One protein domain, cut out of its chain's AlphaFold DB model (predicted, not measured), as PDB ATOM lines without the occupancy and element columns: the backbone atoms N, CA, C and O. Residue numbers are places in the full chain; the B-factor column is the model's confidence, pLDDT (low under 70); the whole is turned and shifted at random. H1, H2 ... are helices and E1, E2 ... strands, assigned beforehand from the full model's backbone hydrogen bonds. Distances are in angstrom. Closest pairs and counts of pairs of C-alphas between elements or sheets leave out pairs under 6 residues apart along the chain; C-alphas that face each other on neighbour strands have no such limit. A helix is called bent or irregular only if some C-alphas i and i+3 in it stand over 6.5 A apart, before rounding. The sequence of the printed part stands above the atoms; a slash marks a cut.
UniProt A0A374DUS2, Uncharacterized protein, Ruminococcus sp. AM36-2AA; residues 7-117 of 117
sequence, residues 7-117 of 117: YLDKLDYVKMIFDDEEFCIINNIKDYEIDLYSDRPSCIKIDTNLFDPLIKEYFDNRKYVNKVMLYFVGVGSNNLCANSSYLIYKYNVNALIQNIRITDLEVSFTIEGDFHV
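What this domain is: This is residues 7 to 117 of the 117 residues of an uncharacterized protein of Ruminococcus sp. AM36-2AA (UniProt A0A374DUS2). You are looking at one antiparallel sheet folded back on itself, its leaf E2 E1 E5 face to face with its leaf E7 E4 E3, and the long, bent strand E6 as the hinge between them. The short helix H1 lies over E7 at one end of the longest axis, and the loop of the long hairpin E5 and E6 makes the other end. The printed part has 111 residues, with named elements in the order E1 E2 E3 E4 H1 E5 E6 E7; across the sheet the order is E2 E1 E5 E6 E7 E4 E3, and the class is mostly strand. The whole is compact, with a radius of gyration of the C-alphas of 14.5 A and spans of 45 by 36 by 24 A.

Where its parts are: Find C-alpha 7 at (-20.166, 26.019, 22.621); from there E1, residues 7 to 18, runs 29.5 A and bends by 73 degrees at residue 10. E2 follows at residues 23 to 26, E3 at 29 to 35 and E4 at 42 to 48. H1, residues 53 to 61, begins with C-alpha 53 at (10.869, 12.762, 23.106). E5, residues 64 to 76, is 34.5 A long. E6, residues 85 to 102, is the longest strand by residues; it measures 31.1 A and bends by 109 degrees at residue 94. E7, residues 107 to 113, ends with C-alpha 113 at (-0.415, 26.748, 6.093).

How they stand to each other: Begin at edge strand E2, which forms a hairpin with E1: N 16 and O 24 are 2.9 A apart, within hydrogen-bond range. Next, E1 and E5 are antiparallel at 160 degrees, with N 12 and O 71 at 2.8 A. In the hairpin E5 and E6, look at N 70 and O 89, 2.9 A apart. Past its bend, E6 pairs with E7, where N 98 and O 110 are at 2.8 A; E5 E6 E7 is a meander, each strand the antiparallel neighbour of the one before. E7 and E4 have N 44 and O 111 at 2.9 A, and the hairpin E3 and E4 has N 33 and O 45 at 3.0 A. The two leaves of this folded sheet have 45 pairs of C-alphas within 11 A; between E1 and E3 the closest C-alphas, those of Asp 12 and Ile 29, are 6.4 A apart. H1 is on the sheet at a height of 8.3 A, over E7 and along the strands, at 10 degrees to E7 on the local plane. In H1, 4 of 5 O i to N i+4 pairs are within hydrogen-bond range.

The domain as a whole: The two C-alphas farthest apart are those of Asn 61 and Asn 78, at 45.2 A. The printed part has no cut, and no link is long. The sheet is twisted. The mean pLDDT of the printed part is 85.5; look for values under 70 at residues 76 to 83 and 116 to 117.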
ATOM      1  N   TYR A   7     -21.294  25.512  21.857       70.06
ATOM      2  CA  TYR A   7     -20.166  26.019  22.621       70.06
ATOM      3  C   TYR A   7     -19.016  25.016  22.503       70.06
ATOM      4  O   TYR A   7     -19.236  23.821  22.713       70.06
ATOM      5  N   LEU A   8     -17.820  25.485  22.136       78.12
ATOM      6  CA  LEU A   8     -16.603  24.673  22.154       78.12
ATOM      7  C   LEU A   8     -16.018  24.750  23.564       78.12
ATOM      8  O   LEU A   8     -15.611  25.821  23.997       78.12
ATOM      9  N   ASP A   9     -16.015  23.627  24.275       77.00
ATOM     10  CA  ASP A   9     -15.515  23.549  25.648       77.00
ATOM     11  C   ASP A   9     -13.995  23.375  25.664       77.00
ATOM     12  O   ASP A   9     -13.260  24.158  26.260       77.00
ATOM     13  N   LYS A  10     -13.508  22.370  24.933       86.94
ATOM     14  CA  LYS A  10     -12.093  21.999  24.924       86.94
ATOM     15  C   LYS A  10     -11.706  21.385  23.584       86.94
ATOM     16  O   LYS A  10     -12.455  20.571  23.044       86.94
ATOM     17  N   LEU A  11     -10.519  21.717  23.076       92.19
ATOM     18  CA  LEU A  11      -9.865  20.937  22.023       92.19
ATOM     19  C   LEU A  11      -9.257  19.679  22.656       92.19
ATOM     20  O   LEU A  11      -8.344  19.769  23.473       92.19
ATOM     21  N   ASP A  12      -9.792  18.509  22.331       91.88
ATOM     22  CA  ASP A  12      -9.392  17.271  22.997       91.88
ATOM     23  C   ASP A  12      -8.154  16.643  22.357       91.88
ATOM     24  O   ASP A  12      -7.198  16.282  23.046       91.88
ATOM     25  N   TYR A  13      -8.153  16.568  21.025       94.12
ATOM     26  CA  TYR A  13      -6.996  16.134  20.258       94.12
ATOM     27  C   TYR A  13      -6.966  16.737  18.852       94.12
ATOM     28  O   TYR A  13      -7.987  17.129  18.276       94.12
ATOM     29  N   VAL A  14      -5.762  16.774  18.289       94.12
ATOM     30  CA  VAL A  14      -5.485  17.129  16.897       94.12
ATOM     31  C   VAL A  14      -4.992  15.887  16.176       94.12
ATOM     32  O   VAL A  14      -4.058  15.230  16.631       94.12
ATOM     33  N   LYS A  15      -5.599  15.572  15.032       94.94
ATOM     34  CA  LYS A  15      -5.080  14.564  14.107       94.94
ATOM     35  C   LYS A  15      -4.474  15.259  12.893       94.94
ATOM     36  O   LYS A  15      -5.150  16.052  12.241       94.94
ATOM     37  N   MET A  16      -3.232  14.918  12.579       94.38
ATOM     38  CA  MET A  16      -2.511  15.381  11.393       94.38
ATOM     39  C   MET A  16      -2.292  14.206  10.449       94.38
ATOM     40  O   MET A  16      -1.944  13.120  10.913       94.38
ATOM     41  N   ILE A  17      -2.513  14.419   9.155       94.50
ATOM     42  CA  ILE A  17      -2.182  13.467   8.088       94.50
ATOM     43  C   ILE A  17      -1.103  14.107   7.219       94.50
ATOM     44  O   ILE A  17      -1.276  15.244   6.769       94.50
ATOM     45  N   PHE A  18      -0.001  13.393   7.029       93.62
ATOM     46  CA  PHE A  18       1.195  13.855   6.329       93.62
ATOM     47  C   PHE A  18       1.144  13.508   4.835       93.62
ATOM     48  O   PHE A  18       0.237  12.813   4.374       93.62
ATOM     49  N   ASP A  19       2.121  13.998   4.075       91.06
ATOM     50  CA  ASP A  19       2.232  13.755   2.629       91.06
ATOM     51  C   ASP A  19       2.383  12.278   2.252       91.06
ATOM     52  O   ASP A  19       1.964  11.867   1.173       91.06
ATOM     53  N   ASP A  20       2.958  11.472   3.144       91.88
ATOM     54  CA  ASP A  20       3.088  10.022   2.999       91.88
ATOM     55  C   ASP A  20       1.838   9.252   3.469       91.88
ATOM     56  O   ASP A  20       1.883   8.029   3.576       91.88
ATOM     57  N   GLU A  21       0.725   9.953   3.731       90.50
ATOM     58  CA  GLU A  21      -0.559   9.437   4.243       90.50
ATOM     59  C   GLU A  21      -0.494   8.816   5.653       90.50
ATOM     60  O   GLU A  21      -1.524   8.417   6.212       90.50
ATOM     61  N   GLU A  22       0.685   8.789   6.279       92.81
ATOM     62  CA  GLU A  22       0.821   8.482   7.699       92.81
ATOM     63  C   GLU A  22       0.113   9.552   8.538       92.81
ATOM     64  O   GLU A  22      -0.136  10.680   8.098       92.81
ATOM     65  N   PHE A  23      -0.237   9.205   9.777       92.56
ATOM     66  CA  PHE A  23      -0.923  10.139  10.663       92.56
ATOM     67  C   PHE A  23      -0.372  10.130  12.084       92.56
ATOM     68  O   PHE A  23       0.103   9.122  12.599       92.56
ATOM     69  N   CYS A  24      -0.524  11.272  12.747       90.94
ATOM     70  CA  CYS A  24      -0.206  11.460  14.156       90.94
ATOM     71  C   CYS A  24      -1.423  12.038  14.884       90.94
ATOM     72  O   CYS A  24      -2.169  12.845  14.321       90.94
ATOM     73  N   ILE A  25      -1.633  11.613  16.130       92.94
ATOM     74  CA  ILE A  25      -2.659  12.160  17.019       92.94
ATOM     75  C   ILE A  25      -1.959  12.785  18.220       92.94
ATOM     76  O   ILE A  25      -1.272  12.093  18.968       92.94
ATOM     77  N   ILE A  26      -2.179  14.081  18.415       91.44
ATOM     78  CA  ILE A  26      -1.695  14.844  19.560       91.44
ATOM     79  C   ILE A  26      -2.869  15.080  20.506       91.44
ATOM     80  O   ILE A  26      -3.866  15.687  20.123       91.44
ATOM     81  N   ASN A  27      -2.752  14.582  21.733       90.75
ATOM     82  CA  ASN A  27      -3.741  14.709  22.805       90.75
ATOM     83  C   ASN A  27      -3.160  15.522  23.979       90.75
ATOM     84  O   ASN A  27      -2.097  16.128  23.848       90.75
ATOM     85  N   ASN A  28      -3.862  15.556  25.120       90.31
ATOM     86  CA  ASN A  28      -3.437  16.289  26.324       90.31
ATOM     87  C   ASN A  28      -3.140  17.772  26.053       90.31
ATOM     88  O   ASN A  28      -2.198  18.353  26.599       90.31
ATOM     89  N   ILE A  29      -3.960  18.376  25.194       92.81
ATOM     90  CA  ILE A  29      -3.831  19.773  24.797       92.81
ATOM     91  C   ILE A  29      -4.133  20.646  26.015       92.81
ATOM     92  O   ILE A  29      -5.197  20.543  26.630       92.81
ATOM     93  N   LYS A  30      -3.138  21.450  26.383       92.38
ATOM     94  CA  LYS A  30      -3.173  22.426  27.471       92.38
ATOM     95  C   LYS A  30      -3.827  23.709  26.987       92.38
ATOM     96  O   LYS A  30      -4.700  24.233  27.667       92.38
ATOM     97  N   ASP A  31      -3.377  24.187  25.832       93.19
ATOM     98  CA  ASP A  31      -3.840  25.421  25.218       93.19
ATOM     99  C   ASP A  31      -3.693  25.345  23.694       93.19
ATOM    100  O   ASP A  31      -2.919  24.535  23.166       93.19
ATOM    101  N   TYR A  32      -4.461  26.164  22.986       93.44
ATOM    102  CA  TYR A  32      -4.395  26.269  21.536       93.44
ATOM    103  C   TYR A  32      -4.789  27.668  21.058       93.44
ATOM    104  O   TYR A  32      -5.662  28.321  21.624       93.44
ATOM    105  N   GLU A  33      -4.192  28.088  19.949       93.56
ATOM    106  CA  GLU A  33      -4.538  29.323  19.247       93.56
ATOM    107  C   GLU A  33      -4.811  28.984  17.783       93.56
ATOM    108  O   GLU A  33      -4.055  28.226  17.171       93.56
ATOM    109  N   ILE A  34      -5.921  29.488  17.239       91.00
ATOM    110  CA  ILE A  34      -6.324  29.267  15.846       91.00
ATOM    111  C   ILE A  34      -6.523  30.624  15.197       91.00
ATOM    112  O   ILE A  34      -7.461  31.348  15.527       91.00
ATOM    113  N   ASP A  35      -5.668  30.903  14.229       89.12
ATOM    114  CA  ASP A  35      -5.559  32.181  13.554       89.12
ATOM    115  C   ASP A  35      -5.752  31.942  12.052       89.12
ATOM    116  O   ASP A  35      -4.834  31.543  11.329       89.12
ATOM    117  N   LEU A  36      -6.996  32.110  11.593       87.44
ATOM    118  CA  LEU A  36      -7.404  31.837  10.212       87.44
ATOM    119  C   LEU A  36      -7.458  33.137   9.406       87.44
ATOM    120  O   LEU A  36      -8.302  34.001   9.650       87.44
ATOM    121  N   TYR A  37      -6.579  33.248   8.418       81.44
ATOM    122  CA  TYR A  37      -6.475  34.373   7.496       81.44
ATOM    123  C   TYR A  37      -6.789  33.940   6.064       81.44
ATOM    124  O   TYR A  37      -6.555  32.801   5.665       81.44
ATOM    125  N   SER A  38      -7.314  34.874   5.274       76.38
ATOM    126  CA  SER A  38      -7.659  34.650   3.865       76.38
ATOM    127  C   SER A  38      -6.574  35.095   2.881       76.38
ATOM    128  O   SER A  38      -6.610  34.707   1.720       76.38
ATOM    129  N   ASP A  39      -5.658  35.958   3.317       79.50
ATOM    130  CA  ASP A  39      -4.670  36.672   2.494       79.50
ATOM    131  C   ASP A  39      -3.210  36.355   2.867       79.50
ATOM    132  O   ASP A  39      -2.281  36.816   2.205       79.50
ATOM    133  N   ARG A  40      -3.006  35.560   3.918       80.62
ATOM    134  CA  ARG A  40      -1.709  35.078   4.396       80.62
ATOM    135  C   ARG A  40      -1.860  33.670   4.984       80.62
ATOM    136  O   ARG A  40      -2.995  33.284   5.278       80.62
ATOM    137  N   PRO A  41      -0.756  32.931   5.198       83.94
ATOM    138  CA  PRO A  41      -0.819  31.634   5.855       83.94
ATOM    139  C   PRO A  41      -1.543  31.734   7.198       83.94
ATOM    140  O   PRO A  41      -1.297  32.637   8.001       83.94
ATOM    141  N   SER A  42      -2.471  30.811   7.407       90.44
ATOM    142  CA  SER A  42      -3.165  30.621   8.673       90.44
ATOM    143  C   SER A  42      -2.309  29.757   9.595       90.44
ATOM    144  O   SER A  42      -1.492  28.956   9.133       90.44
ATOM    145  N   CYS A  43      -2.496  29.889  10.903       92.06
ATOM    146  CA  CYS A  43      -1.727  29.118  11.866       92.06
ATOM    147  C   CYS A  43      -2.601  28.494  12.951       92.06
ATOM    148  O   CYS A  43      -3.620  29.036  13.381       92.06
ATOM    149  N   ILE A  44      -2.173  27.314  13.389       93.56
ATOM    150  CA  ILE A  44      -2.692  26.651  14.576       93.56
ATOM    151  C   ILE A  44      -1.511  26.392  15.495       93.56
ATOM    152  O   ILE A  44      -0.625  25.598  15.171       93.56
ATOM    153  N   LYS A  45      -1.496  27.049  16.648       95.50
ATOM    154  CA  LYS A  45      -0.525  26.780  17.705       95.50
ATOM    155  C   LYS A  45      -1.128  25.797  18.697       95.50
ATOM    156  O   LYS A  45      -2.263  25.980  19.128       95.50
ATOM    157  N   ILE A  46      -0.364  24.772  19.060       94.81
ATOM    158  CA  ILE A  46      -0.759  23.751  20.028       94.81
ATOM    159  C   ILE A  46       0.282  23.695  21.138       94.81
ATOM    160  O   ILE A  46       1.464  23.487  20.867       94.81
ATOM    161  N   ASP A  47      -0.182  23.822  22.377       93.62
ATOM    162  CA  ASP A  47       0.601  23.603  23.587       93.62
ATOM    163  C   ASP A  47       0.020  22.394  24.336       93.62
ATOM    164  O   ASP A  47      -1.190  22.296  24.560       93.62
ATOM    165  N   THR A  48       0.865  21.444  24.734       91.75
ATOM    166  CA  THR A  48       0.440  20.195  25.391       91.75
ATOM    167  C   THR A  48       1.003  20.076  26.805       91.75
ATOM    168  O   THR A  48       2.093  20.565  27.089       91.75
ATOM    169  N   ASN A  49       0.292  19.373  27.688       87.81
ATOM    170  CA  ASN A  49       0.827  18.892  28.971       87.81
ATOM    171  C   ASN A  49       1.450  17.498  28.798       87.81
ATOM    172  O   ASN A  49       1.127  16.559  29.529       87.81
ATOM    173  N   LEU A  50       2.264  17.331  27.760       79.19
ATOM    174  CA  LEU A  50       2.881  16.064  27.404       79.19
ATOM    175  C   LEU A  50       4.375  16.290  27.205       79.19
ATOM    176  O   LEU A  50       4.777  17.251  26.557       79.19
ATOM    177  N   PHE A  51       5.182  15.371  27.726       76.81
ATOM    178  CA  PHE A  51       6.563  15.194  27.308       76.81
ATOM    179  C   PHE A  51       6.666  13.850  26.600       76.81
ATOM    180  O   PHE A  51       6.471  12.803  27.218       76.81
ATOM    181  N   ASP A  52       6.963  13.885  25.306       78.06
ATOM    182  CA  ASP A  52       7.301  12.691  24.543       78.06
ATOM    183  C   ASP A  52       8.480  13.011  23.612       78.06
ATOM    184  O   ASP A  52       8.320  13.748  22.632       78.06
ATOM    185  N   PRO A  53       9.685  12.493  23.912       72.94
ATOM    186  CA  PRO A  53      10.869  12.762  23.106       72.94
ATOM    187  C   PRO A  53      10.755  12.200  21.680       72.94
ATOM    188  O   PRO A  53      11.421  12.715  20.780       72.94
ATOM    189  N   LEU A  54       9.890  11.204  21.442       83.50
ATOM    190  CA  LEU A  54       9.682  10.618  20.116       83.50
ATOM    191  C   LEU A  54       8.940  11.568  19.176       83.50
ATOM    192  O   LEU A  54       9.142  11.501  17.964       83.50
ATOM    193  N   ILE A  55       8.143  12.504  19.707       82.56
ATOM    194  CA  ILE A  55       7.474  13.528  18.890       82.56
ATOM    195  C   ILE A  55       8.507  14.360  18.131       82.56
ATOM    196  O   ILE A  55       8.287  14.698  16.968       82.56
ATOM    197  N   LYS A  56       9.658  14.647  18.754       79.06
ATOM    198  CA  LYS A  56      10.725  15.391  18.085       79.06
ATOM    199  C   LYS A  56      11.235  14.650  16.861       79.06
ATOM    200  O   LYS A  56      11.301  15.231  15.787       79.06
ATOM    201  N   GLU A  57      11.609  13.386  17.037       82.88
ATOM    202  CA  GLU A  57      12.145  12.553  15.963       82.88
ATOM    203  C   GLU A  57      11.105  12.367  14.855       82.88
ATOM    204  O   GLU A  57      11.423  12.454  13.669       82.88
ATOM    205  N   TYR A  58       9.842  12.177  15.236       85.31
ATOM    206  CA  TYR A  58       8.751  12.036  14.289       85.31
ATOM    207  C   TYR A  58       8.577  13.302  13.443       85.31
ATOM    208  O   TYR A  58       8.585  13.218  12.214       85.31
ATOM    209  N   PHE A  59       8.505  14.478  14.072       86.44
ATOM    210  CA  PHE A  59       8.394  15.741  13.345       86.44
ATOM    211  C   PHE A  59       9.682  16.135  12.634       86.44
ATOM    212  O   PHE A  59       9.607  16.770  11.597       86.44
ATOM    213  N   ASP A  60      10.869  15.755  13.097       82.44
ATOM    214  CA  ASP A  60      12.104  16.020  12.352       82.44
ATOM    215  C   ASP A  60      12.104  15.320  10.986       82.44
ATOM    216  O   ASP A  60      12.617  15.887  10.020       82.44
ATOM    217  N   ASN A  61      11.465  14.149  10.897       86.62
ATOM    218  CA  ASN A  61      11.355  13.357   9.673       86.62
ATOM    219  C   ASN A  61      10.068  13.617   8.868       86.62
ATOM    220  O   ASN A  61      10.042  13.339   7.670       86.62
ATOM    221  N   ARG A  62       9.006  14.145   9.493       88.25
ATOM    222  CA  ARG A  62       7.705  14.422   8.856       88.25
ATOM    223  C   ARG A  62       7.149  15.771   9.304       88.25
ATOM    224  O   ARG A  62       6.567  15.887  10.380       88.25
ATOM    225  N   LYS A  63       7.326  16.798   8.466       87.62
ATOM    226  CA  LYS A  63       6.880  18.176   8.761       87.62
ATOM    227  C   LYS A  63       5.732  18.661   7.887       87.62
ATOM    228  O   LYS A  63       5.013  19.555   8.319       87.62
ATOM    229  N   TYR A  64       5.576  18.109   6.686       92.75
ATOM    230  CA  TYR A  64       4.553  18.539   5.734       92.75
ATOM    231  C   TYR A  64       3.237  17.814   6.003       92.75
ATOM    232  O   TYR A  64       3.193  16.584   6.057       92.75
ATOM    233  N   VAL A  65       2.188  18.593   6.244       92.56
ATOM    234  CA  VAL A  65       0.864  18.132   6.657       92.56
ATOM    235  C   VAL A  65      -0.135  18.502   5.570       92.56
ATOM    236  O   VAL A  65      -0.287  19.680   5.257       92.56
ATOM    237  N   ASN A  66      -0.855  17.499   5.070       92.94
ATOM    238  CA  ASN A  66      -1.887  17.633   4.039       92.94
ATOM    239  C   ASN A  66      -3.292  17.858   4.613       92.94
ATOM    240  O   ASN A  66      -4.205  18.377   3.960       92.94
ATOM    241  N   LYS A  67      -3.528  17.388   5.840       93.88
ATOM    242  CA  LYS A  67      -4.831  17.517   6.494       93.88
ATOM    243  C   LYS A  67      -4.679  17.648   7.993       93.88
ATOM    244  O   LYS A  67      -3.997  16.847   8.631       93.88
ATOM    245  N   VAL A  68      -5.412  18.599   8.557       93.94
ATOM    246  CA  VAL A  68      -5.542  18.785  10.001       93.94
ATOM    247  C   VAL A  68      -6.997  18.595  10.392       93.94
ATOM    248  O   VAL A  68      -7.912  19.146   9.776       93.94
ATOM    249  N   MET A  69      -7.222  17.795  11.428       94.56
ATOM    250  CA  MET A  69      -8.533  17.586  12.020       94.56
ATOM    251  C   MET A  69      -8.490  17.967  13.496       94.56
ATOM    252  O   MET A  69      -7.721  17.390  14.267       94.56
ATOM    253  N   LEU A  70      -9.332  18.921  13.879       93.75
ATOM    254  CA  LEU A  70      -9.477  19.395  15.250       93.75
ATOM    255  C   LEU A  70     -10.737  18.789  15.861       93.75
ATOM    256  O   LEU A  70     -11.830  18.940  15.306       93.75
ATOM    257  N   TYR A  71     -10.583  18.107  16.993       94.12
ATOM    258  CA  TYR A  71     -11.673  17.429  17.683       94.12
ATOM    259  C   TYR A  71     -12.008  18.167  18.968       94.12
ATOM    260  O   TYR A  71     -11.298  18.063  19.965       94.12
ATOM    261  N   PHE A  72     -13.109  18.906  18.946       90.94
ATOM    262  CA  PHE A  72     -13.586  19.645  20.101       90.94
ATOM    263  C   PHE A  72     -14.641  18.856  20.851       90.94
ATOM    264  O   PHE A  72     -15.561  18.308  20.246       90.94
ATOM    265  N   VAL A  73     -14.560  18.878  22.174       87.69
ATOM    266  CA  VAL A  73     -15.709  18.601  23.028       87.69
ATOM    267  C   VAL A  73     -16.596  19.840  22.988       87.69
ATOM    268  O   VAL A  73     -16.137  20.946  23.268       87.69
ATOM    269  N   GLY A  74     -17.856  19.671  22.597       79.06
ATOM    270  CA  GLY A  74     -18.828  20.752  22.536       79.06
ATOM    271  C   GLY A  74     -20.140  20.411  23.229       79.06
ATOM    272  O   GLY A  74     -20.554  19.249  23.294       79.06
ATOM    273  N   VAL A  75     -20.813  21.451  23.717       70.50
ATOM    274  CA  VAL A  75     -22.150  21.374  24.323       70.50
ATOM    275  C   VAL A  75     -23.111  22.211  23.481       70.50
ATOM    276  O   VAL A  75     -22.786  23.326  23.062       70.50
ATOM    277  N   GLY A  76     -24.300  21.675  23.199       64.25
ATOM    278  CA  GLY A  76     -25.333  22.416  22.477       64.25
ATOM    279  C   GLY A  76     -25.754  23.660  23.264       64.25
ATOM    280  O   GLY A  76     -26.151  23.549  24.422       64.25
ATOM    281  N   SER A  77     -25.699  24.841  22.638       59.44
ATOM    282  CA  SER A  77     -25.881  26.146  23.314       59.44
ATOM    283  C   SER A  77     -27.205  26.317  24.066       59.44
ATOM    284  O   SER A  77     -27.282  27.129  24.982       59.44
ATOM    285  N   ASN A  78     -28.232  25.540  23.715       60.59
ATOM    286  CA  ASN A  78     -29.571  25.640  24.299       60.59
ATOM    287  C   ASN A  78     -29.846  24.608  25.405       60.59
ATOM    288  O   ASN A  78     -30.964  24.555  25.916       60.59
ATOM    289  N   ASN A  79     -28.876  23.765  25.770       59.03
ATOM    290  CA  ASN A  79     -29.075  22.755  26.802       59.03
ATOM    291  C   ASN A  79     -27.770  22.481  27.561       59.03
ATOM    292  O   ASN A  79     -27.003  21.594  27.197       59.03
ATOM    293  N   LEU A  80     -27.550  23.223  28.653       56.19
ATOM    294  CA  LEU A  80     -26.428  23.020  29.585       56.19
ATOM    295  C   LEU A  80     -26.432  21.621  30.240       56.19
ATOM    296  O   LEU A  80     -25.430  21.221  30.822       56.19
ATOM    297  N   CYS A  81     -27.542  20.881  30.135       59.97
ATOM    298  CA  CYS A  81     -27.685  19.501  30.599       59.97
ATOM    299  C   CYS A  81     -27.574  18.468  29.461       59.97
ATOM    300  O   CYS A  81     -27.801  17.281  29.698       59.97
ATOM    301  N   ALA A  82     -27.295  18.883  28.220       62.31
ATOM    302  CA  ALA A  82     -27.066  17.953  27.122       62.31
ATOM    303  C   ALA A  82     -25.698  17.284  27.260       62.31
ATOM    304  O   ALA A  82     -24.717  17.912  27.655       62.31
ATOM    305  N   ASN A  83     -25.639  16.007  26.882       65.19
ATOM    306  CA  ASN A  83     -24.382  15.278  26.808       65.19
ATOM    307  C   ASN A  83     -23.410  15.998  25.871       65.19
ATOM    308  O   ASN A  83     -23.800  16.476  24.799       65.19
ATOM    309  N   SER A  84     -22.142  16.039  26.273       70.00
ATOM    310  CA  SER A  84     -21.071  16.517  25.414       70.00
ATOM    311  C   SER A  84     -21.010  15.683  24.132       70.00
ATOM    312  O   SER A  84     -21.204  14.464  24.132       70.00
ATOM    313  N   SER A  85     -20.768  16.357  23.015       79.31
ATOM    314  CA  SER A  85     -20.604  15.735  21.703       79.31
ATOM    315  C   SER A  85     -19.303  16.203  21.075       79.31
ATOM    316  O   SER A  85     -18.827  17.299  21.372       79.31
ATOM    317  N   TYR A  86     -18.717  15.373  20.215       82.88
ATOM    318  CA  TYR A  86     -17.526  15.770  19.479       82.88
ATOM    319  C   TYR A  86     -17.902  16.555  18.227       82.88
ATOM    320  O   TYR A  86     -18.668  16.085  17.385       82.88
ATOM    321  N   LEU A  87     -17.304  17.733  18.087       87.19
ATOM    322  CA  LEU A  87     -17.347  18.552  16.885       87.19
ATOM    323  C   LEU A  87     -16.001  18.450  16.185       87.19
ATOM    324  O   LEU A  87     -14.956  18.681  16.788       87.19
ATOM    325  N   ILE A  88     -16.039  18.082  14.908       90.31
ATOM    326  CA  ILE A  88     -14.838  17.821  14.119       90.31
ATOM    327  C   ILE A  88     -14.723  18.901  13.055       90.31
ATOM    328  O   ILE A  88     -15.547  18.958  12.142       90.31
ATOM    329  N   TYR A  89     -13.671  19.708  13.144       88.88
ATOM    330  CA  TYR A  89     -13.296  20.649  12.094       88.88
ATOM    331  C   TYR A  89     -12.192  20.021  11.260       88.88
ATOM    332  O   TYR A  89     -11.207  19.523  11.804       88.88
ATOM    333  N   LYS A  90     -12.383  19.992   9.942       91.94
ATOM    334  CA  LYS A  90     -11.454  19.369   9.000       91.94
ATOM    335  C   LYS A  90     -10.951  20.433   8.045       91.94
ATOM    336  O   LYS A  90     -11.764  21.086   7.404       91.94
ATOM    337  N   TYR A  91      -9.639  20.528   7.923       89.00
ATOM    338  CA  TYR A  91      -8.975  21.446   7.014       89.00
ATOM    339  C   TYR A  91      -8.081  20.635   6.084       89.00
ATOM    340  O   TYR A  91      -7.227  19.877   6.553       89.00
ATOM    341  N   ASN A  92      -8.305  20.761   4.777       82.94
ATOM    342  CA  ASN A  92      -7.332  20.318   3.782       82.94
ATOM    343  C   ASN A  92      -6.333  21.458   3.629       82.94
ATOM    344  O   ASN A  92      -6.746  22.578   3.336       82.94
ATOM    345  N   VAL A  93      -5.061  21.187   3.878       81.62
ATOM    346  CA  VAL A  93      -4.042  22.225   4.013       81.62
ATOM    347  C   VAL A  93      -2.766  21.783   3.335       81.62
ATOM    348  O   VAL A  93      -2.441  20.611   3.385       81.62
ATOM    349  N   ASN A  94      -2.021  22.717   2.760       85.94
ATOM    350  CA  ASN A  94      -0.599  22.512   2.514       85.94
ATOM    351  C   ASN A  94       0.131  23.215   3.654       85.94
ATOM    352  O   ASN A  94       0.363  24.423   3.585       85.94
ATOM    353  N   ALA A  95       0.385  22.497   4.744       89.75
ATOM    354  CA  ALA A  95       0.921  23.083   5.964       89.75
ATOM    355  C   ALA A  95       2.272  22.494   6.358       89.75
ATOM    356  O   ALA A  95       2.633  21.378   5.988       89.75
ATOM    357  N   LEU A  96       3.014  23.257   7.150       93.25
ATOM    358  CA  LEU A  96       4.308  22.880   7.685       93.25
ATOM    359  C   LEU A  96       4.281  22.976   9.213       93.25
ATOM    360  O   LEU A  96       3.846  23.980   9.779       93.25
ATOM    361  N   ILE A  97       4.783  21.940   9.883       92.19
ATOM    362  CA  ILE A  97       5.033  21.976  11.324       92.19
ATOM    363  C   ILE A  97       6.311  22.776  11.587       92.19
ATOM    364  O   ILE A  97       7.390  22.452  11.080       92.19
ATOM    365  N   GLN A  98       6.194  23.808  12.416       91.38
ATOM    366  CA  GLN A  98       7.264  24.729  12.777       91.38
ATOM    367  C   GLN A  98       7.264  25.055  14.275       91.38
ATOM    368  O   GLN A  98       6.385  24.633  15.026       91.38
ATOM    369  N   ASN A  99       8.284  25.806  14.706       90.56
ATOM    370  CA  ASN A  99       8.429  26.316  16.073       90.56
ATOM    371  C   ASN A  99       8.306  25.230  17.155       90.56
ATOM    372  O   ASN A  99       7.797  25.480  18.244       90.56
ATOM    373  N   ILE A 100       8.783  24.019  16.846       89.44
ATOM    374  CA  ILE A 100       8.719  22.874  17.752       89.44
ATOM    375  C   ILE A 100       9.607  23.164  18.962       89.44
ATOM    376  O   ILE A 100      10.834  23.235  18.851       89.44
ATOM    377  N   ARG A 101       8.986  23.294  20.129       88.69
ATOM    378  CA  ARG A 101       9.649  23.436  21.419       88.69
ATOM    379  C   ARG A 101       9.258  22.262  22.296       88.69
ATOM    380  O   ARG A 101       8.082  22.005  22.513       88.69
ATOM    381  N   ILE A 102      10.261  21.573  22.819       85.31
ATOM    382  CA  ILE A 102      10.074  20.442  23.721       85.31
ATOM    383  C   ILE A 102      10.848  20.755  24.988       85.31
ATOM    384  O   ILE A 102      12.030  21.099  24.937       85.31
ATOM    385  N   THR A 103      10.157  20.679  26.112       85.00
ATOM    386  CA  THR A 103      10.719  20.820  27.453       85.00
ATOM    387  C   THR A 103      10.318  19.603  28.272       85.00
ATOM    388  O   THR A 103       9.449  18.849  27.850       85.00
ATOM    389  N   ASP A 104      10.873  19.453  29.470       79.56
ATOM    390  CA  ASP A 104      10.562  18.332  30.368       79.56
ATOM    391  C   ASP A 104       9.070  18.234  30.764       79.56
ATOM    392  O   ASP A 104       8.652  17.236  31.346       79.56
ATOM    393  N   LEU A 105       8.267  19.266  30.480       82.06
ATOM    394  CA  LEU A 105       6.864  19.371  30.893       82.06
ATOM    395  C   LEU A 105       5.876  19.530  29.732       82.06
ATOM    396  O   LEU A 105       4.694  19.231  29.898       82.06
ATOM    397  N   GLU A 106       6.331  20.041  28.592       86.75
ATOM    398  CA  GLU A 106       5.447  20.437  27.495       86.75
ATOM    399  C   GLU A 106       6.102  20.262  26.127       86.75
ATOM    400  O   GLU A 106       7.290  20.548  25.932       86.75
ATOM    401  N   VAL A 107       5.275  19.857  25.166       89.69
ATOM    402  CA  VAL A 107       5.532  19.967  23.734       89.69
ATOM    403  C   VAL A 107       4.640  21.073  23.179       89.69
ATOM    404  O   VAL A 107       3.423  21.060  23.381       89.69
ATOM    405  N   SER A 108       5.259  22.005  22.464       92.50
ATOM    406  CA  SER A 108       4.620  23.112  21.761       92.50
ATOM    407  C   SER A 108       5.042  23.093  20.298       92.50
ATOM    408  O   SER A 108       6.208  22.832  19.990       92.50
ATOM    409  N   PHE A 109       4.107  23.343  19.390       93.19
ATOM    410  CA  PHE A 109       4.392  23.469  17.963       93.19
ATOM    411  C   PHE A 109       3.333  24.318  17.262       93.19
ATOM    412  O   PHE A 109       2.221  24.515  17.757       93.19
ATOM    413  N   THR A 110       3.681  24.804  16.076       94.81
ATOM    414  CA  THR A 110       2.782  25.545  15.192       94.81
ATOM    415  C   THR A 110       2.606  24.774  13.894       94.81
ATOM    416  O   THR A 110       3.585  24.329  13.303       94.81
ATOM    417  N   ILE A 111       1.365  24.624  13.442       93.69
ATOM    418  CA  ILE A 111       1.035  24.176  12.091       93.69
ATOM    419  C   ILE A 111       0.689  25.430  11.290       93.69
ATOM    420  O   ILE A 111      -0.322  26.070  11.573       93.69
ATOM    421  N   GLU A 112       1.524  25.797  10.325       93.69
ATOM    422  CA  GLU A 112       1.333  26.990   9.492       93.69
ATOM    423  C   GLU A 112       1.049  26.576   8.049       93.69
ATOM    424  O   GLU A 112       1.794  25.781   7.478       93.69
ATOM    425  N   GLY A 113      -0.032  27.084   7.460       89.88
ATOM    426  CA  GLY A 113      -0.415  26.748   6.093       89.88
ATOM    427  C   GLY A 113      -1.747  27.343   5.659       89.88
ATOM    428  O   GLY A 113      -2.322  28.208   6.317       89.88
ATOM    429  N   ASP A 114      -2.255  26.851   4.537       86.12
ATOM    430  CA  ASP A 114      -3.474  27.376   3.922       86.12
ATOM    431  C   ASP A 114      -4.713  26.611   4.413       86.12
ATOM    432  O   ASP A 114      -5.146  25.624   3.819       86.12
ATOM    433  N   PHE A 115      -5.274  27.057   5.540       82.12
ATOM    434  CA  PHE A 115      -6.465  26.473   6.165       82.12
ATOM    435  C   PHE A 115      -7.748  26.922   5.457       82.12
ATOM    436  O   PHE A 115      -8.497  27.767   5.946       82.12
ATOM    437  N   HIS A 116      -8.010  26.340   4.288       69.25
ATOM    438  CA  HIS A 116      -9.259  26.544   3.557       69.25
ATOM    439  C   HIS A 116     -10.355  25.583   4.051       69.25
ATOM    440  O   HIS A 116     -10.087  24.414   4.347       69.25
ATOM    441  N   VAL A 117     -11.590  26.091   4.150       58.50
ATOM    442  CA  VAL A 117     -12.805  25.332   4.514       58.50
ATOM    443  C   VAL A 117     -13.625  25.036   3.269       58.50
ATOM    444  O   VAL A 117     -13.845  25.985   2.486       58.50
TER     445      VAL A 117